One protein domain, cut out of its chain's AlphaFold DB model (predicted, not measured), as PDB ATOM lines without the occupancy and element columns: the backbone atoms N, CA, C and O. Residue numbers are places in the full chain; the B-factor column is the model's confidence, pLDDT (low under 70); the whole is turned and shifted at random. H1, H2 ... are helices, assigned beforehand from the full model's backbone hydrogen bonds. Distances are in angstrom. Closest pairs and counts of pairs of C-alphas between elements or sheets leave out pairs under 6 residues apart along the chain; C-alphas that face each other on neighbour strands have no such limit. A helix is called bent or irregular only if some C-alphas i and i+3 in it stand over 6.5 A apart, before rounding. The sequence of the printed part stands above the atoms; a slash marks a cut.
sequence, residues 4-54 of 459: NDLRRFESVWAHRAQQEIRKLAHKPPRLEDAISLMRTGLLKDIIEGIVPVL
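Overview. This is residues 4 to 54 of the 459 residues of an uncharacterized protein of Calocera viscosa (strain TUFC12733) (UniProt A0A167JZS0). The model is a long, open hook: one long helix, H1, makes the shaft, and beyond its last residue the chain folds back through a short helix, H2, into a third helix, H3, which turns off at a corner with H2. The space between H1 and H3 is empty, and the whole is loosely formed, with no core shared by the three helices. The printed part has 51 residues with three named helices, H1, H2 and H3 in that order along the chain, and no named strand; the class is all helix. It is loose, with a radius of gyration of the C-alphas of 12.9 A, and elongated, spanning 41 by 22 by 18 A along its three main axes.

Arrangement. The longest helix, H1, residues 4 to 26, touches no helix. Residues 4 to 16 and residues 18 to 28, of which 18 to 26 belong to H1, stand free. H2, residues 31 to 39, is apart from H1, although it follows H1 in the chain. H3, residues 42 to 54, is apart from H1 too, and its residues 47 to 54 stand free. H2 and H3 are close but not clearly touching, with 2 pairs of C-alphas within 8 A. Their closest C-alphas are those of Leu 37 and Leu 43, 5.7 A apart. Their lines are about perpendicular, at 79 degrees, and their centres are 16.6 A apart. Each O i to N i+4 pair of H1 and H2 is within hydrogen-bond range, and in H3 7 of 9 are.

Along the chain. H1 begins at C-alpha 4, at (374.455, 295.643, 356.172), and ends at C-alpha 26, at (383.643, 299.921, 388.355), 33.7 A from first to last C-alpha. H2 runs from Leu 31 to Arg 39 and measures 12.3 A. H3 runs from Leu 42 to Leu 54 and measures 18.5 A; its last C-alpha is at (364.697, 299.467, 375.868). H3 is neither bent nor irregular, but only just: C-alphas 49 and 52 are 6.5 A apart.

Size, cuts and confidence. The two C-alphas farthest apart are those of Asn 4 and Glu 32, at 40.6 A, while those of the first and last printed residues, Asn 4 and Leu 54, are 22.3 A apart. The printed part has no cut. The links H1 to H2, of 4 residues, and H2 to H3, of 2 residues, are both tight. The mean pLDDT of the printed part is 73.4, and 14 residues are under 70: residues 4 to 8, 34, 38 to 39, 41, 43 and 51 to 54.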
ATOM      1  N   ASN A   4     373.460 296.371 355.384       67.94
ATOM      2  CA  ASN A   4     374.455 295.643 356.172       67.94
ATOM      3  C   ASN A   4     375.453 296.560 356.909       67.94
ATOM      4  O   ASN A   4     375.924 296.189 357.989       67.94
ATOM      5  N   ASP A   5     375.733 297.759 356.391       63.09
ATOM      6  CA  ASP A   5     376.670 298.710 357.009       63.09
ATOM      7  C   ASP A   5     376.086 299.304 358.290       63.09
ATOM      8  O   ASP A   5     376.780 299.387 359.305       63.09
ATOM      9  N   LEU A   6     374.786 299.633 358.281       61.91
ATOM     10  CA  LEU A   6     374.067 300.098 359.473       61.91
ATOM     11  C   LEU A   6     374.189 299.087 360.618       61.91
ATOM     12  O   LEU A   6     374.564 299.462 361.726       61.91
ATOM     13  N   ARG A   7     373.983 297.791 360.346       65.69
ATOM     14  CA  ARG A   7     374.107 296.732 361.366       65.69
ATOM     15  C   ARG A   7     375.527 296.591 361.914       65.69
ATOM     16  O   ARG A   7     375.703 296.348 363.109       65.69
ATOM     17  N   ARG A   8     376.552 296.745 361.067       67.88
ATOM     18  CA  ARG A   8     377.953 296.767 361.522       67.88
ATOM     19  C   ARG A   8     378.205 297.981 362.418       67.88
ATOM     20  O   ARG A   8     378.728 297.810 363.521       67.88
ATOM     21  N   PHE A   9     377.760 299.167 362.005       70.81
ATOM     22  CA  PHE A   9     377.928 300.417 362.749       70.81
ATOM     23  C   PHE A   9     377.212 300.394 364.112       70.81
ATOM     24  O   PHE A   9     377.821 300.709 365.137       70.81
ATOM     25  N   GLU A  10     375.963 299.917 364.150       71.50
ATOM     26  CA  GLU A  10     375.192 299.679 365.377       71.50
ATOM     27  C   GLU A  10     375.926 298.735 366.340       71.50
ATOM     28  O   GLU A  10     376.007 299.018 367.536       71.50
ATOM     29  N   SER A  11     376.524 297.645 365.838       78.62
ATOM     30  CA  SER A  11     377.252 296.687 366.682       78.62
ATOM     31  C   SER A  11     378.500 297.295 367.342       78.62
ATOM     32  O   SER A  11     378.734 297.086 368.537       78.62
ATOM     33  N   VAL A  12     379.266 298.106 366.603       80.88
ATOM     34  CA  VAL A  12     380.473 298.786 367.104       80.88
ATOM     35  C   VAL A  12     380.095 299.865 368.118       80.88
ATOM     36  O   VAL A  12     380.718 299.972 369.181       80.88
ATOM     37  N   TRP A  13     379.038 300.633 367.837       86.94
ATOM     38  CA  TRP A  13     378.523 301.653 368.747       86.94
ATOM     39  C   TRP A  13     377.983 301.038 370.046       86.94
ATOM     40  O   TRP A  13     378.385 301.453 371.136       86.94
ATOM     41  N   ALA A  14     377.167 299.982 369.954       80.12
ATOM     42  CA  ALA A  14     376.631 299.267 371.110       80.12
ATOM     43  C   ALA A  14     377.739 298.635 371.969       80.12
ATOM     44  O   ALA A  14     377.699 298.725 373.200       80.12
ATOM     45  N   HIS A  15     378.773 298.052 371.350       82.75
ATOM     46  CA  HIS A  15     379.917 297.506 372.083       82.75
ATOM     47  C   HIS A  15     380.690 298.605 372.832       82.75
ATOM     48  O   HIS A  15     381.030 298.442 374.008       82.75
ATOM     49  N   ARG A  16     380.918 299.759 372.190       80.31
ATOM     50  CA  ARG A  16     381.576 300.921 372.808       80.31
ATOM     51  C   ARG A  16     380.757 301.490 373.972       80.31
ATOM     52  O   ARG A  16     381.324 301.738 375.037       80.31
ATOM     53  N   ALA A  17     379.439 301.615 373.814       78.12
ATOM     54  CA  ALA A  17     378.529 302.040 374.876       78.12
ATOM     55  C   ALA A  17     378.566 301.078 376.081       78.12
ATOM     56  O   ALA A  17     378.715 301.517 377.224       78.12
ATOM     57  N   GLN A  18     378.535 299.760 375.847       77.25
ATOM     58  CA  GLN A  18     378.666 298.761 376.915       77.25
ATOM     59  C   GLN A  18     380.013 298.838 377.652       77.25
ATOM     60  O   GLN A  18     380.054 298.632 378.869       77.25
ATOM     61  N   GLN A  19     381.117 299.144 376.960       85.12
ATOM     62  CA  GLN A  19     382.411 299.338 377.621       85.12
ATOM     63  C   GLN A  19     382.425 300.576 378.531       85.12
ATOM     64  O   GLN A  19     382.938 300.485 379.648       85.12
ATOM     65  N   GLU A  20     381.843 301.704 378.113       74.75
ATOM     66  CA  GLU A  20     381.741 302.898 378.970       74.75
ATOM     67  C   GLU A  20     380.833 302.662 380.188       74.75
ATOM     68  O   GLU A  20     381.216 302.991 381.312       74.75
ATOM     69  N   ILE A  21     379.699 301.971 380.017       76.69
ATOM     70  CA  ILE A  21     378.827 301.573 381.137       76.69
ATOM     71  C   ILE A  21     379.590 300.692 382.145       76.69
ATOM     72  O   ILE A  21     379.492 300.908 383.355       76.69
ATOM     73  N   ARG A  22     380.417 299.741 381.681       78.88
ATOM     74  CA  ARG A  22     381.268 298.919 382.568       78.88
ATOM     75  C   ARG A  22     382.343 299.739 383.290       78.88
ATOM     76  O   ARG A  22     382.607 299.475 384.464       78.88
ATOM     77  N   LYS A  23     382.946 300.743 382.641       76.44
ATOM     78  CA  LYS A  23     383.910 301.659 383.284       76.44
ATOM     79  C   LYS A  23     383.243 302.471 384.399       76.44
ATOM     80  O   LYS A  23     383.785 302.529 385.503       76.44
ATOM     81  N   LEU A  24     382.051 303.016 384.141       72.19
ATOM     82  CA  LEU A  24     381.247 303.754 385.122       72.19
ATOM     83  C   LEU A  24     380.815 302.866 386.303       72.19
ATOM     84  O   LEU A  24     380.898 303.295 387.453       72.19
ATOM     85  N   ALA A  25     380.438 301.609 386.048       76.06
ATOM     86  CA  ALA A  25     380.063 300.653 387.094       76.06
ATOM     87  C   ALA A  25     381.229 300.293 388.039       76.06
ATOM     88  O   ALA A  25     381.022 300.119 389.239       76.06
ATOM     89  N   HIS A  26     382.462 300.205 387.528       83.12
ATOM     90  CA  HIS A  26     383.643 299.921 388.355       83.12
ATOM     91  C   HIS A  26     384.174 301.130 389.129       83.12
ATOM     92  O   HIS A  26     384.917 300.959 390.099       83.12
ATOM     93  N   LYS A  27     383.832 302.350 388.708       81.94
ATOM     94  CA  LYS A  27     384.281 303.576 389.361       81.94
ATOM     95  C   LYS A  27     383.241 304.677 389.127       81.94
ATOM     96  O   LYS A  27     383.335 305.361 388.108       81.94
ATOM     97  N   PRO A  28     382.269 304.861 390.044       72.69
ATOM     98  CA  PRO A  28     381.255 305.888 389.868       72.69
ATOM     99  C   PRO A  28     381.937 307.257 389.718       72.69
ATOM    100  O   PRO A  28     382.894 307.537 390.458       72.69
ATOM    101  N   PRO A  29     381.498 308.089 388.755       71.44
ATOM    102  CA  PRO A  29     382.072 309.409 388.536       71.44
ATOM    103  C   PRO A  29     381.944 310.244 389.809       71.44
ATOM    104  O   PRO A  29     381.006 310.066 390.595       71.44
ATOM    105  N   ARG A  30     382.887 311.162 390.033       81.56
ATOM    106  CA  ARG A  30     382.717 312.115 391.131       81.56
ATOM    107  C   ARG A  30     381.570 313.065 390.794       81.56
ATOM    108  O   ARG A  30     381.210 313.232 389.628       81.56
ATOM    109  N   LEU A  31     380.987 313.684 391.818       70.44
ATOM    110  CA  LEU A  31     379.817 314.548 391.652       70.44
ATOM    111  C   LEU A  31     380.102 315.697 390.664       70.44
ATOM    112  O   LEU A  31     379.234 316.072 389.885       70.44
ATOM    113  N   GLU A  32     381.339 316.190 390.636       71.38
ATOM    114  CA  GLU A  32     381.816 317.233 389.725       71.38
ATOM    115  C   GLU A  32     381.871 316.770 388.253       71.38
ATOM    116  O   GLU A  32     381.547 317.543 387.345       71.38
ATOM    117  N   ASP A  33     382.218 315.503 388.010       74.62
ATOM    118  CA  ASP A  33     382.235 314.899 386.671       74.62
ATOM    119  C   ASP A  33     380.797 314.661 386.176       74.62
ATOM    120  O   ASP A  33     380.476 314.949 385.024       74.62
ATOM    121  N   ALA A  34     379.900 314.213 387.063       68.94
ATOM    122  CA  ALA A  34     378.477 314.041 386.762       68.94
ATOM    123  C   ALA A  34     377.780 315.382 386.458       68.94
ATOM    124  O   ALA A  34     377.011 315.477 385.502       68.94
ATOM    125  N   ILE A  35     378.090 316.442 387.212       75.38
ATOM    126  CA  ILE A  35     377.612 317.809 386.933       75.38
ATOM    127  C   ILE A  35     378.154 318.324 385.591       75.38
ATOM    128  O   ILE A  35     377.432 319.010 384.867       75.38
ATOM    129  N   SER A  36     379.386 317.964 385.224       71.12
ATOM    130  CA  SER A  36     379.947 318.302 383.911       71.12
ATOM    131  C   SER A  36     379.228 317.561 382.777       71.12
ATOM    132  O   SER A  36     378.856 318.203 381.801       71.12
ATOM    133  N   LEU A  37     378.931 316.262 382.937       70.19
ATOM    134  CA  LEU A  37     378.147 315.477 381.968       70.19
ATOM    135  C   LEU A  37     376.705 315.986 381.793       70.19
ATOM    136  O   LEU A  37     376.157 315.914 380.695       70.19
ATOM    137  N   MET A  38     376.088 316.500 382.863       69.81
ATOM    138  CA  MET A  38     374.770 317.143 382.789       69.81
ATOM    139  C   MET A  38     374.835 318.499 382.074       69.81
ATOM    140  O   MET A  38     373.940 318.820 381.297       69.81
ATOM    141  N   ARG A  39     375.893 319.292 382.294       64.06
ATOM    142  CA  ARG A  39     376.077 320.593 381.626       64.06
ATOM    143  C   ARG A  39     376.380 320.491 380.135       64.06
ATOM    144  O   ARG A  39     376.067 321.429 379.413       64.06
ATOM    145  N   THR A  40     376.987 319.400 379.674       77.62
ATOM    146  CA  THR A  40     377.346 319.218 378.259       77.62
ATOM    147  C   THR A  40     376.227 318.626 377.401       77.62
ATOM    148  O   THR A  40     376.493 318.284 376.255       77.62
ATOM    149  N   GLY A  41     375.009 318.435 377.927       69.75
ATOM    150  CA  GLY A  41     373.881 317.812 377.204       69.75
ATOM    151  C   GLY A  41     374.020 316.297 376.996       69.75
ATOM    152  O   GLY A  41     373.032 315.578 377.033       69.75
ATOM    153  N   LEU A  42     375.253 315.796 376.935       72.75
ATOM    154  CA  LEU A  42     375.635 314.405 376.688       72.75
ATOM    155  C   LEU A  42     374.886 313.367 377.544       72.75
ATOM    156  O   LEU A  42     374.573 312.287 377.051       72.75
ATOM    157  N   LEU A  43     374.565 313.664 378.810       69.50
ATOM    158  CA  LEU A  43     373.761 312.748 379.632       69.50
ATOM    159  C   LEU A  43     372.290 312.674 379.177       69.50
ATOM    160  O   LEU A  43     371.686 311.607 379.260       69.50
ATOM    161  N   LYS A  44     371.723 313.782 378.683       70.19
ATOM    162  CA  LYS A  44     370.373 313.839 378.103       70.19
ATOM    163  C   LYS A  44     370.330 313.052 376.795       70.19
ATOM    164  O   LYS A  44     369.463 312.198 376.663       70.19
ATOM    165  N   ASP A  45     371.318 313.229 375.918       73.38
ATOM    166  CA  ASP A  45     371.411 312.497 374.644       73.38
ATOM    167  C   ASP A  45     371.588 310.982 374.859       73.38
ATOM    168  O   ASP A  45     370.966 310.168 374.178       73.38
ATOM    169  N   ILE A  46     372.386 310.580 375.860       76.44
ATOM    170  CA  ILE A  46     372.534 309.170 376.258       76.44
ATOM    171  C   ILE A  46     371.204 308.595 376.773       76.44
ATOM    172  O   ILE A  46     370.860 307.466 376.432       76.44
ATOM    173  N   ILE A  47     370.447 309.339 377.583       73.88
ATOM    174  CA  ILE A  47     369.157 308.869 378.115       73.88
ATOM    175  C   ILE A  47     368.100 308.811 377.001       73.88
ATOM    176  O   ILE A  47     367.423 307.794 376.861       73.88
ATOM    177  N   GLU A  48     367.991 309.851 376.176       75.25
ATOM    178  CA  GLU A  48     367.023 309.933 375.075       75.25
ATOM    179  C   GLU A  48     367.327 308.941 373.942       75.25
ATOM    180  O   GLU A  48     366.394 308.451 373.314       75.25
ATOM    181  N   GLY A  49     368.593 308.556 373.735       77.12
ATOM    182  CA  GLY A  49     368.970 307.478 372.813       77.12
ATOM    183  C   GLY A  49     368.755 306.059 373.362       77.12
ATOM    184  O   GLY A  49     368.482 305.140 372.593       77.12
ATOM    185  N   ILE A  50     368.854 305.847 374.681       73.44
ATOM    186  CA  ILE A  50     368.730 304.510 375.299       73.44
ATOM    187  C   ILE A  50     367.272 304.139 375.615       73.44
ATOM    188  O   ILE A  50     366.905 302.967 375.513       73.44
ATOM    189  N   VAL A  51     366.430 305.106 375.994       67.56
ATOM    190  CA  VAL A  51     365.032 304.847 376.391       67.56
ATOM    191  C   VAL A  51     364.177 304.215 375.275       67.56
ATOM    192  O   VAL A  51     363.473 303.254 375.591       67.56
ATOM    193  N   PRO A  52     364.247 304.642 373.995       68.12
ATOM    194  CA  PRO A  52     363.521 303.980 372.906       68.12
ATOM    195  C   PRO A  52     363.968 302.526 372.714       68.12
ATOM    196  O   PRO A  52     363.137 301.628 372.633       68.12
ATOM    197  N   VAL A  53     365.282 302.276 372.748       65.06
ATOM    198  CA  VAL A  53     365.878 300.951 372.503       65.06
ATOM    199  C   VAL A  53     365.512 299.931 373.591       65.06
ATOM    200  O   VAL A  53     365.447 298.737 373.307       65.06
ATOM    201  N   LEU A  54     365.233 300.361 374.829       54.88
ATOM    202  CA  LEU A  54     364.697 299.467 375.868       54.88
ATOM    203  C   LEU A  54     363.171 299.287 375.814       54.88
ATOM    204  O   LEU A  54     362.673 298.338 376.421       54.88
TER     205      LEU A  54